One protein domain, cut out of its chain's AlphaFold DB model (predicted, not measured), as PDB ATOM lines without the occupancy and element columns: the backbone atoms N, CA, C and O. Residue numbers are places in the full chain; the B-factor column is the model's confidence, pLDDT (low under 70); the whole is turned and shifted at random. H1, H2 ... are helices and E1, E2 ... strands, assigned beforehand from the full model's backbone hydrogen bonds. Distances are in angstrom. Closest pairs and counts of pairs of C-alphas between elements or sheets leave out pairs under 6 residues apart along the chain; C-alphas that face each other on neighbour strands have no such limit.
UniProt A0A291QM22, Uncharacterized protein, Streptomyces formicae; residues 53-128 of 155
ATOM      1  N   PRO A  53      10.144  18.910  46.532       74.62
ATOM      2  CA  PRO A  53       8.760  19.316  46.757       74.62
ATOM      3  C   PRO A  53       8.383  19.105  48.227       74.62
ATOM      4  O   PRO A  53       8.620  18.033  48.779       74.62
ATOM      5  N   THR A  54       7.826  20.128  48.866       74.38
ATOM      6  CA  THR A  54       7.578  20.173  50.317       74.38
ATOM      7  C   THR A  54       6.305  19.436  50.759       74.38
ATOM      8  O   THR A  54       5.948  19.494  51.931       74.38
ATOM      9  N   GLY A  55       5.607  18.750  49.844       77.81
ATOM     10  CA  GLY A  55       4.320  18.088  50.096       77.81
ATOM     11  C   GLY A  55       4.384  16.552  50.113       77.81
ATOM     12  O   GLY A  55       5.320  15.970  49.564       77.81
ATOM     13  N   PRO A  56       3.369  15.879  50.697       78.12
ATOM     14  CA  PRO A  56       3.311  14.416  50.799       78.12
ATOM     15  C   PRO A  56       2.980  13.726  49.468       78.12
ATOM     16  O   PRO A  56       3.127  12.513  49.343       78.12
ATOM     17  N   HIS A  57       2.506  14.480  48.475       76.94
ATOM     18  CA  HIS A  57       2.135  13.938  47.177       76.94
ATOM     19  C   HIS A  57       3.298  14.018  46.189       76.94
ATOM     20  O   HIS A  57       3.916  15.082  46.064       76.94
ATOM     21  N   PRO A  58       3.572  12.934  45.444       78.50
ATOM     22  CA  PRO A  58       4.518  13.002  44.351       78.50
ATOM     23  C   PRO A  58       3.983  13.906  43.232       78.50
ATOM     24  O   PRO A  58       2.777  13.985  42.993       78.50
ATOM     25  N   VAL A  59       4.881  14.624  42.554       81.88
ATOM     26  CA  VAL A  59       4.512  15.644  41.562       81.88
ATOM     27  C   VAL A  59       4.873  15.167  40.159       81.88
ATOM     28  O   VAL A  59       6.034  14.871  39.870       81.88
ATOM     29  N   GLY A  60       3.876  15.119  39.280       84.69
ATOM     30  CA  GLY A  60       4.052  14.926  37.845       84.69
ATOM     31  C   GLY A  60       4.113  16.266  37.119       84.69
ATOM     32  O   GLY A  60       3.532  17.260  37.566       84.69
ATOM     33  N   THR A  61       4.806  16.302  35.983       83.94
ATOM     34  CA  THR A  61       4.793  17.458  35.085       83.94
ATOM     35  C   THR A  61       4.527  17.057  33.642       83.94
ATOM     36  O   THR A  61       5.038  16.049  33.147       83.94
ATOM     37  N   VAL A  62       3.741  17.876  32.945       85.25
ATOM     38  CA  VAL A  62       3.473  17.718  31.514       85.25
ATOM     39  C   VAL A  62       3.616  19.053  30.793       85.25
ATOM     40  O   VAL A  62       3.082  20.077  31.217       85.25
ATOM     41  N   ALA A  63       4.338  19.038  29.671       83.00
ATOM     42  CA  ALA A  63       4.446  20.176  28.768       83.00
ATOM     43  C   ALA A  63       3.330  20.113  27.715       83.00
ATOM     44  O   ALA A  63       3.193  19.134  26.976       83.00
ATOM     45  N   LEU A  64       2.535  21.173  27.634       85.50
ATOM     46  CA  LEU A  64       1.407  21.317  26.728       85.50
ATOM     47  C   LEU A  64       1.680  22.452  25.741       85.50
ATOM     48  O   LEU A  64       1.981  23.580  26.124       85.50
ATOM     49  N   ARG A  65       1.533  22.146  24.451       86.75
ATOM     50  CA  ARG A  65       1.427  23.149  23.390       86.75
ATOM     51  C   ARG A  65      -0.046  23.428  23.141       86.75
ATOM     52  O   ARG A  65      -0.736  22.593  22.554       86.75
ATOM     53  N   LEU A  66      -0.514  24.573  23.613       84.19
ATOM     54  CA  LEU A  66      -1.873  25.050  23.415       84.19
ATOM     55  C   LEU A  66      -1.914  25.884  22.137       84.19
ATOM     56  O   LEU A  66      -1.118  26.803  21.945       84.19
ATOM     57  N   ARG A  67      -2.837  25.546  21.238       84.31
ATOM     58  CA  ARG A  67      -3.089  26.332  20.031       84.31
ATOM     59  C   ARG A  67      -4.138  27.377  20.381       84.31
ATOM     60  O   ARG A  67      -5.294  27.027  20.597       84.31
ATOM     61  N   GLY A  68      -3.724  28.635  20.480       77.31
ATOM     62  CA  GLY A  68      -4.628  29.743  20.763       77.31
ATOM     63  C   GLY A  68      -5.610  29.998  19.621       77.31
ATOM     64  O   GLY A  68      -5.459  29.495  18.499       77.31
ATOM     65  N   ALA A  69      -6.630  30.801  19.915       74.94
ATOM     66  CA  ALA A  69      -7.519  31.336  18.895       74.94
ATOM     67  C   ALA A  69      -6.749  32.257  17.933       74.94
ATOM     68  O   ALA A  69      -5.651  32.741  18.236       74.94
ATOM     69  N   VAL A  70      -7.317  32.470  16.748       77.69
ATOM     70  CA  VAL A  70      -6.801  33.459  15.800       77.69
ATOM     71  C   VAL A  70      -6.979  34.836  16.436       77.69
ATOM     72  O   VAL A  70      -8.097  35.238  16.743       77.69
ATOM     73  N   GLY A  71      -5.867  35.523  16.701       75.06
ATOM     74  CA  GLY A  71      -5.907  36.882  17.233       75.06
ATOM     75  C   GLY A  71      -6.244  37.902  16.138       75.06
ATOM     76  O   GLY A  71      -6.165  37.575  14.948       75.06
ATOM     77  N   PRO A  72      -6.559  39.154  16.511       67.62
ATOM     78  CA  PRO A  72      -6.690  40.237  15.541       67.62
ATOM     79  C   PRO A  72      -5.400  40.339  14.708       67.62
ATOM     80  O   PRO A  72      -4.295  40.384  15.255       67.62
ATOM     81  N   GLY A  73      -5.538  40.274  13.380       80.31
ATOM     82  CA  GLY A  73      -4.421  40.159  12.429       80.31
ATOM     83  C   GLY A  73      -4.191  38.756  11.848       80.31
ATOM     84  O   GLY A  73      -3.134  38.506  11.271       80.31
ATOM     85  N   GLY A  74      -5.132  37.819  12.022       80.94
ATOM     86  CA  GLY A  74      -5.144  36.530  11.312       80.94
ATOM     87  C   GLY A  74      -4.077  35.527  11.767       80.94
ATOM     88  O   GLY A  74      -4.004  34.413  11.253       80.94
ATOM     89  N   ARG A  75      -3.244  35.885  12.752       81.31
ATOM     90  CA  ARG A  75      -2.180  35.010  13.248       81.31
ATOM     91  C   ARG A  75      -2.648  34.204  14.445       81.31
ATOM     92  O   ARG A  75      -3.093  34.742  15.460       81.31
ATOM     93  N   ARG A  76      -2.460  32.893  14.341       82.00
ATOM     94  CA  ARG A  76      -2.654  31.969  15.452       82.00
ATOM     95  C   ARG A  76      -1.452  32.041  16.390       82.00
ATOM     96  O   ARG A  76      -0.307  32.024  15.939       82.00
ATOM     97  N   ARG A  77      -1.703  32.156  17.695       80.88
ATOM     98  CA  ARG A  77      -0.643  32.175  18.712       80.88
ATOM     99  C   ARG A  77      -0.567  30.814  19.386       80.88
ATOM    100  O   ARG A  77      -1.539  30.357  19.978       80.88
ATOM    101  N   ASP A  78       0.588  30.173  19.289       85.12
ATOM    102  CA  ASP A  78       0.895  28.994  20.089       85.12
ATOM    103  C   ASP A  78       1.362  29.428  21.475       85.12
ATOM    104  O   ASP A  78       2.231  30.293  21.590       85.12
ATOM    105  N   LEU A  79       0.835  28.789  22.516       85.00
ATOM    106  CA  LEU A  79       1.308  28.955  23.882       85.00
ATOM    107  C   LEU A  79       1.921  27.646  24.378       85.00
ATOM    108  O   LEU A  79       1.312  26.581  24.289       85.00
ATOM    109  N   MET A  80       3.132  27.737  24.919       87.00
ATOM    110  CA  MET A  80       3.774  26.641  25.637       87.00
ATOM    111  C   MET A  80       3.477  26.799  27.129       87.00
ATOM    112  O   MET A  80       3.725  27.858  27.703       87.00
ATOM    113  N   THR A  81       2.924  25.768  27.762       84.00
ATOM    114  CA  THR A  81       2.591  25.768  29.194       84.00
ATOM    115  C   THR A  81       3.038  24.459  29.829       84.00
ATOM    116  O   THR A  81       2.884  23.401  29.226       84.00
ATOM    117  N   SER A  82       3.561  24.520  31.051       83.25
ATOM    118  CA  SER A  82       3.909  23.338  31.843       83.25
ATOM    119  C   SER A  82       2.951  23.225  33.023       83.25
ATOM    120  O   SER A  82       2.861  24.153  33.826       83.25
ATOM    121  N   LEU A  83       2.234  22.106  33.122       86.81
ATOM    122  CA  LEU A  83       1.337  21.812  34.239       86.81
ATOM    123  C   LEU A  83       2.062  20.927  35.256       86.81
ATOM    124  O   LEU A  83       2.722  19.963  34.872       86.81
ATOM    125  N   TRP A  84       1.916  21.257  36.537       83.62
ATOM    126  CA  TRP A  84       2.435  20.496  37.671       83.62
ATOM    127  C   TRP A  84       1.241  20.010  38.481       83.62
ATOM    128  O   TRP A  84       0.428  20.829  38.913       83.62
ATOM    129  N   TYR A  85       1.096  18.699  38.636       80.69
ATOM    130  CA  TYR A  85      -0.063  18.100  39.295       80.69
ATOM    131  C   TYR A  85       0.370  16.999  40.268       80.69
ATOM    132  O   TYR A  85       1.426  16.390  40.072       80.69
ATOM    133  N   PRO A  86      -0.421  16.720  41.319       82.06
ATOM    134  CA  PRO A  86      -0.207  15.550  42.158       82.06
ATOM    135  C   PRO A  86      -0.386  14.291  41.303       82.06
ATOM    136  O   PRO A  86      -1.497  13.981  40.870       82.06
ATOM    137  N   ALA A  87       0.703  13.582  41.030       81.25
ATOM    138  CA  ALA A  87       0.674  12.328  40.292       81.25
ATOM    139  C   ALA A  87       0.622  11.162  41.282       81.25
ATOM    140  O   ALA A  87       1.164  11.246  42.382       81.25
ATOM    141  N   ARG A  88      -0.056  10.075  40.909       75.44
ATOM    142  CA  ARG A  88      -0.149   8.870  41.750       75.44
ATOM    143  C   ARG A  88       0.955   7.861  41.449       75.44
ATOM    144  O   ARG A  88       1.341   7.138  42.355       75.44
ATOM    145  N   ASP A  89       1.486   7.861  40.226       73.31
ATOM    146  CA  ASP A  89       2.492   6.898  39.770       73.31
ATOM    147  C   ASP A  89       3.681   7.625  39.112       73.31
ATOM    148  O   ASP A  89       3.671   7.952  37.926       73.31
ATOM    149  N   VAL A  90       4.692   7.961  39.919       76.25
ATOM    150  CA  VAL A  90       5.875   8.741  39.493       76.25
ATOM    151  C   VAL A  90       7.145   7.914  39.340       76.25
ATOM    152  O   VAL A  90       8.115   8.411  38.774       76.25
ATOM    153  N   GLU A  91       7.153   6.680  39.839       75.25
ATOM    154  CA  GLU A  91       8.308   5.773  39.791       75.25
ATOM    155  C   GLU A  91       8.495   5.192  38.378       75.25
ATOM    156  O   GLU A  91       9.615   4.950  37.935       75.25
ATOM    157  N   ARG A  92       7.395   5.018  37.629       75.50
ATOM    158  CA  ARG A  92       7.381   4.381  36.300       75.50
ATOM    159  C   ARG A  92       7.933   5.260  35.168       75.50
ATOM    160  O   ARG A  92       8.195   4.761  34.075       75.50
ATOM    161  N   TYR A  93       8.092   6.563  35.389       73.25
ATOM    162  CA  TYR A  93       8.436   7.517  34.334       73.25
ATOM    163  C   TYR A  93       9.809   8.181  34.578       73.25
ATOM    164  O   TYR A  93      10.290   8.246  35.712       73.25
ATOM    165  N   PRO A  94      10.483   8.694  33.531       75.25
ATOM    166  CA  PRO A  94      11.767   9.368  33.693       75.25
ATOM    167  C   PRO A  94      11.611  10.743  34.359       75.25
ATOM    168  O   PRO A  94      10.659  11.490  34.100       75.25
ATOM    169  N   ARG A  95      12.594  11.114  35.192       74.44
ATOM    170  CA  ARG A  95      12.622  12.421  35.869       74.44
ATOM    171  C   ARG A  95      12.713  13.561  34.856       74.44
ATOM    172  O   ARG A  95      13.631  13.608  34.036       74.44
ATOM    173  N   ALA A  96      11.795  14.511  34.957       75.12
ATOM    174  CA  ALA A  96      11.733  15.671  34.091       75.12
ATOM    175  C   ALA A  96      12.882  16.647  34.411       75.12
ATOM    176  O   ALA A  96      12.985  17.099  35.556       75.12
ATOM    177  N   PRO A  97      13.737  17.008  33.436       76.44
ATOM    178  CA  PRO A  97      14.665  18.117  33.619       76.44
ATOM    179  C   PRO A  97      13.875  19.395  33.896       76.44
ATOM    180  O   PRO A  97      12.874  19.673  33.240       76.44
ATOM    181  N   TRP A  98      14.319  20.165  34.892       70.19
ATOM    182  CA  TRP A  98      13.625  21.386  35.309       70.19
ATOM    183  C   TRP A  98      13.658  22.483  34.238       70.19
ATOM    184  O   TRP A  98      12.771  23.330  34.190       70.19
ATOM    185  N   MET A  99      14.662  22.444  33.363       80.25
ATOM    186  CA  MET A  99      14.834  23.319  32.210       80.25
ATOM    187  C   MET A  99      15.581  22.545  31.122       80.25
ATOM    188  O   MET A  99      16.357  21.639  31.426       80.25
ATOM    189  N   THR A 100      15.328  22.861  29.850       81.69
ATOM    190  CA  THR A 100      16.134  22.305  28.754       81.69
ATOM    191  C   THR A 100      17.542  22.886  28.805       81.69
ATOM    192  O   THR A 100      17.730  24.012  29.261       81.69
ATOM    193  N   GLU A 101      18.532  22.149  28.307       81.88
ATOM    194  CA  GLU A 101      19.927  22.604  28.311       81.88
ATOM    195  C   GLU A 101      20.102  23.938  27.573       81.88
ATOM    196  O   GLU A 101      20.696  24.864  28.112       81.88
ATOM    197  N   GLY A 102      19.486  24.095  26.396       83.69
ATOM    198  CA  GLY A 102      19.522  25.365  25.664       83.69
ATOM    199  C   GLY A 102      18.912  26.529  26.452       83.69
ATOM    200  O   GLY A 102      19.485  27.610  26.499       83.69
ATOM    201  N   ALA A 103      17.791  26.304  27.142       84.00
ATOM    202  CA  ALA A 103      17.179  27.350  27.952       84.00
ATOM    203  C   ALA A 103      18.028  27.666  29.203       84.00
ATOM    204  O   ALA A 103      18.114  28.827  29.602       84.00
ATOM    205  N   LEU A 104      18.704  26.669  29.788       84.38
ATOM    206  CA  LEU A 104      19.655  26.879  30.881       84.38
ATOM    207  C   LEU A 104      20.839  27.742  30.433       84.38
ATOM    208  O   LEU A 104      21.191  28.680  31.141       84.38
ATOM    209  N   ARG A 105      21.414  27.467  29.257       84.88
ATOM    210  CA  ARG A 105      22.510  28.275  28.698       84.88
ATOM    211  C   ARG A 105      22.094  29.732  28.515       84.88
ATOM    212  O   ARG A 105      22.825  30.621  28.936       84.88
ATOM    213  N   GLU A 106      20.903  29.968  27.970       87.38
ATOM    214  CA  GLU A 106      20.336  31.315  27.816       87.38
ATOM    215  C   GLU A 106      20.110  32.017  29.161       87.38
ATOM    216  O   GLU A 106      20.422  33.196  29.313       87.38
ATOM    217  N   LEU A 107      19.599  31.300  30.168       85.62
ATOM    218  CA  LEU A 107      19.419  31.845  31.516       85.62
ATOM    219  C   LEU A 107      20.759  32.225  32.157       85.62
ATOM    220  O   LEU A 107      20.860  33.294  32.762       85.62
ATOM    221  N   LEU A 108      21.769  31.360  32.036       88.00
ATOM    222  CA  LEU A 108      23.114  31.604  32.556       88.00
ATOM    223  C   LEU A 108      23.751  32.808  31.860       88.00
ATOM    224  O   LEU A 108      24.190  33.727  32.549       88.00
ATOM    225  N   ALA A 109      23.692  32.858  30.527       86.88
ATOM    226  CA  ALA A 109      24.187  33.983  29.740       86.88
ATOM    227  C   ALA A 109      23.488  35.298  30.127       86.88
ATOM    228  O   ALA A 109      24.150  36.296  30.402       86.88
ATOM    229  N   ALA A 110      22.155  35.290  30.253       86.69
ATOM    230  CA  ALA A 110      21.382  36.456  30.682       86.69
ATOM    231  C   ALA A 110      21.683  36.897  32.127       86.69
ATOM    232  O   ALA A 110      21.413  38.041  32.490       86.69
ATOM    233  N   SER A 111      22.229  35.998  32.946       87.56
ATOM    234  CA  SER A 111      22.615  36.255  34.338       87.56
ATOM    235  C   SER A 111      24.107  36.588  34.496       87.56
ATOM    236  O   SER A 111      24.553  36.816  35.617       87.56
ATOM    237  N   GLY A 112      24.876  36.622  33.399       86.69
ATOM    238  CA  GLY A 112      26.313  36.922  33.400       86.69
ATOM    239  C   GLY A 112      27.224  35.738  33.743       86.69
ATOM    240  O   GLY A 112      28.396  35.940  34.049       86.69
ATOM    241  N   PHE A 113      26.708  34.507  33.703       83.94
ATOM    242  CA  PHE A 113      27.477  33.287  33.949       83.94
ATOM    243  C   PHE A 113      27.901  32.616  32.639       83.94
ATOM    244  O   PHE A 113      27.181  32.662  31.640       83.94
ATOM    245  N   ALA A 114      29.050  31.932  32.656       82.00
ATOM    246  CA  ALA A 114      29.467  31.098  31.534       82.00
ATOM    247  C   ALA A 114      28.431  29.976  31.292       82.00
ATOM    248  O   ALA A 114      27.986  29.335  32.246       82.00
ATOM    249  N   PRO A 115      28.030  29.710  30.038       75.50
ATOM    250  CA  PRO A 115      26.871  28.865  29.737       75.50
ATOM    251  C   PRO A 115      27.060  27.385  30.100       75.50
ATOM    252  O   PRO A 115      26.077  26.669  30.264       75.50
ATOM    253  N   ASP A 116      28.305  26.935  30.259       77.12
ATOM    254  CA  ASP A 116      28.658  25.550  30.596       77.12
ATOM    255  C   ASP A 116      29.076  25.378  32.066       77.12
ATOM    256  O   ASP A 116      29.416  24.276  32.492       77.12
ATOM    257  N   VAL A 117      29.025  26.452  32.867       76.06
ATOM    258  CA  VAL A 117      29.477  26.427  34.270       76.06
ATOM    259  C   VAL A 117      28.555  25.615  35.173       76.06
ATOM    260  O   VAL A 117      28.957  25.200  36.258       76.06
ATOM    261  N   VAL A 118      27.314  25.374  34.741       74.06
ATOM    262  CA  VAL A 118      26.307  24.685  35.538       74.06
ATOM    263  C   VAL A 118      25.543  23.652  34.726       74.06
ATOM    264  O   VAL A 118      25.064  23.929  33.631       74.06
ATOM    265  N   ARG A 119      25.323  22.479  35.330       74.75
ATOM    266  CA  ARG A 119      24.406  21.456  34.807       74.75
ATOM    267  C   ARG A 119      23.113  21.409  35.617       74.75
ATOM    268  O   ARG A 119      23.128  21.400  36.851       74.75
ATOM    269  N   SER A 120      21.984  21.309  34.916       61.31
ATOM    270  CA  SER A 120      20.680  21.054  35.530       61.31
ATOM    271  C   SER A 120      20.587  19.618  36.041       61.31
ATOM    272  O   SER A 120      20.765  18.679  35.263       61.31
ATOM    273  N   ARG A 121      20.212  19.427  37.312       64.56
ATOM    274  CA  ARG A 121      19.737  18.128  37.810       64.56
ATOM    275  C   ARG A 121      18.236  18.179  38.077       64.56
ATOM    276  O   ARG A 121      17.756  19.057  38.787       64.56
ATOM    277  N   SER A 122      17.506  17.225  37.511       56.97
ATOM    278  CA  SER A 122      16.058  17.089  37.679       56.97
ATOM    279  C   SER A 122      15.673  16.868  39.153       56.97
ATOM    280  O   SER A 122      16.236  15.960  39.779       56.97
ATOM    281  N   PRO A 123      14.708  17.627  39.716       59.66
ATOM    282  CA  PRO A 123      14.046  17.250  40.969       59.66
ATOM    283  C   PRO A 123      13.311  15.899  40.815       59.66
ATOM    284  O   PRO A 123      13.212  15.381  39.697       59.66
ATOM    285  N   PRO A 124      12.795  15.285  41.902       57.19
ATOM    286  CA  PRO A 124      11.966  14.076  41.829       57.19
ATOM    287  C   PRO A 124      10.570  14.418  41.281       57.19
ATOM    288  O   PRO A 124       9.562  14.304  41.970       57.19
ATOM    289  N   VAL A 125      10.536  14.932  40.058       59.94
ATOM    290  CA  VAL A 125       9.335  15.306  39.324       59.94
ATOM    291  C   VAL A 125       9.378  14.519  38.046       59.94
ATOM    292  O   VAL A 125      10.407  14.499  37.364       59.94
ATOM    293  N   THR A 126       8.273  13.876  37.719       62.94
ATOM    294  CA  THR A 126       8.286  12.890  36.653       62.94
ATOM    295  C   THR A 126       7.490  13.356  35.448       62.94
ATOM    296  O   THR A 126       6.425  13.958  35.590       62.94
ATOM    297  N   ARG A 127       8.041  13.133  34.247       60.97
ATOM    298  CA  ARG A 127       7.387  13.502  32.992       60.97
ATOM    299  C   ARG A 127       6.463  12.377  32.554       60.97
ATOM    300  O   ARG A 127       6.936  11.340  32.098       60.97
ATOM    301  N   GLU A 128       5.162  12.613  32.619       55.84
ATOM    302  CA  GLU A 128       4.179  11.664  32.103       55.84
ATOM    303  C   GLU A 128       3.883  11.964  30.615       55.84
ATOM    304  O   GLU A 128       3.688  13.130  30.240       55.84
TER     305      GLU A 128
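Overview. This is residues 53 to 128 of the 155 residues of an uncharacterized protein of Streptomyces formicae (UniProt A0A291QM22). A long, thin hairpin of E1 and E2 makes one arm of a loose L, and the small helix H1 with the short strand E3 makes the other, set off from the sheet. Residues 87 to 100 lead from the hairpin into the second arm, and the last strand, E4, comes back beside the beginning of E1. The printed part has 76 residues with one named helix and four named strands, along the chain E1, E2, H1, E3, E4; the sheet's order is E2, E1, E4, mixed. The class is mixed, helices and strands; the whole is loose, with a radius of gyration of the C-alphas of 16.3 A, and flat, spanning 45 by 37 by 20 A.

Arrangement. E1, residues 59 to 70, and E2, residues 76 to 86, are antiparallel neighbours at 159 degrees and form a hairpin; N 64 and O 81 are 2.8 A apart, within hydrogen-bond range. E4, residues 125 to 127, is parallel to E1 at 50 degrees, with N 61 and O 126 at 2.9 A. H1, residues 101 to 110, is not on the sheet; every O i to N i+4 pair in it is within hydrogen-bond range. E3, residues 118 to 121, pairs with no named strand; its closest C-alphas to H1 are Ser 120 and Glu 101, 7.4 A apart. E3 and E4 are apart.

Along the chain. E1 begins at C-alpha 59 (4.512, 15.644, 41.562) and is 33.3 A long; E2 is 31.4 A, H1 14.1 A, E3 9.6 A and E4 6.9 A, ending at C-alpha 127 (7.387, 13.502, 32.992).

Size, cuts and confidence. The C-alphas farthest apart, of Pro 56 and Gly 73, are 46.8 A apart. The printed part has no cut; the link from E2 to H1 is long. Residue 72 and residues 120 to 128 are under 70 in pLDDT.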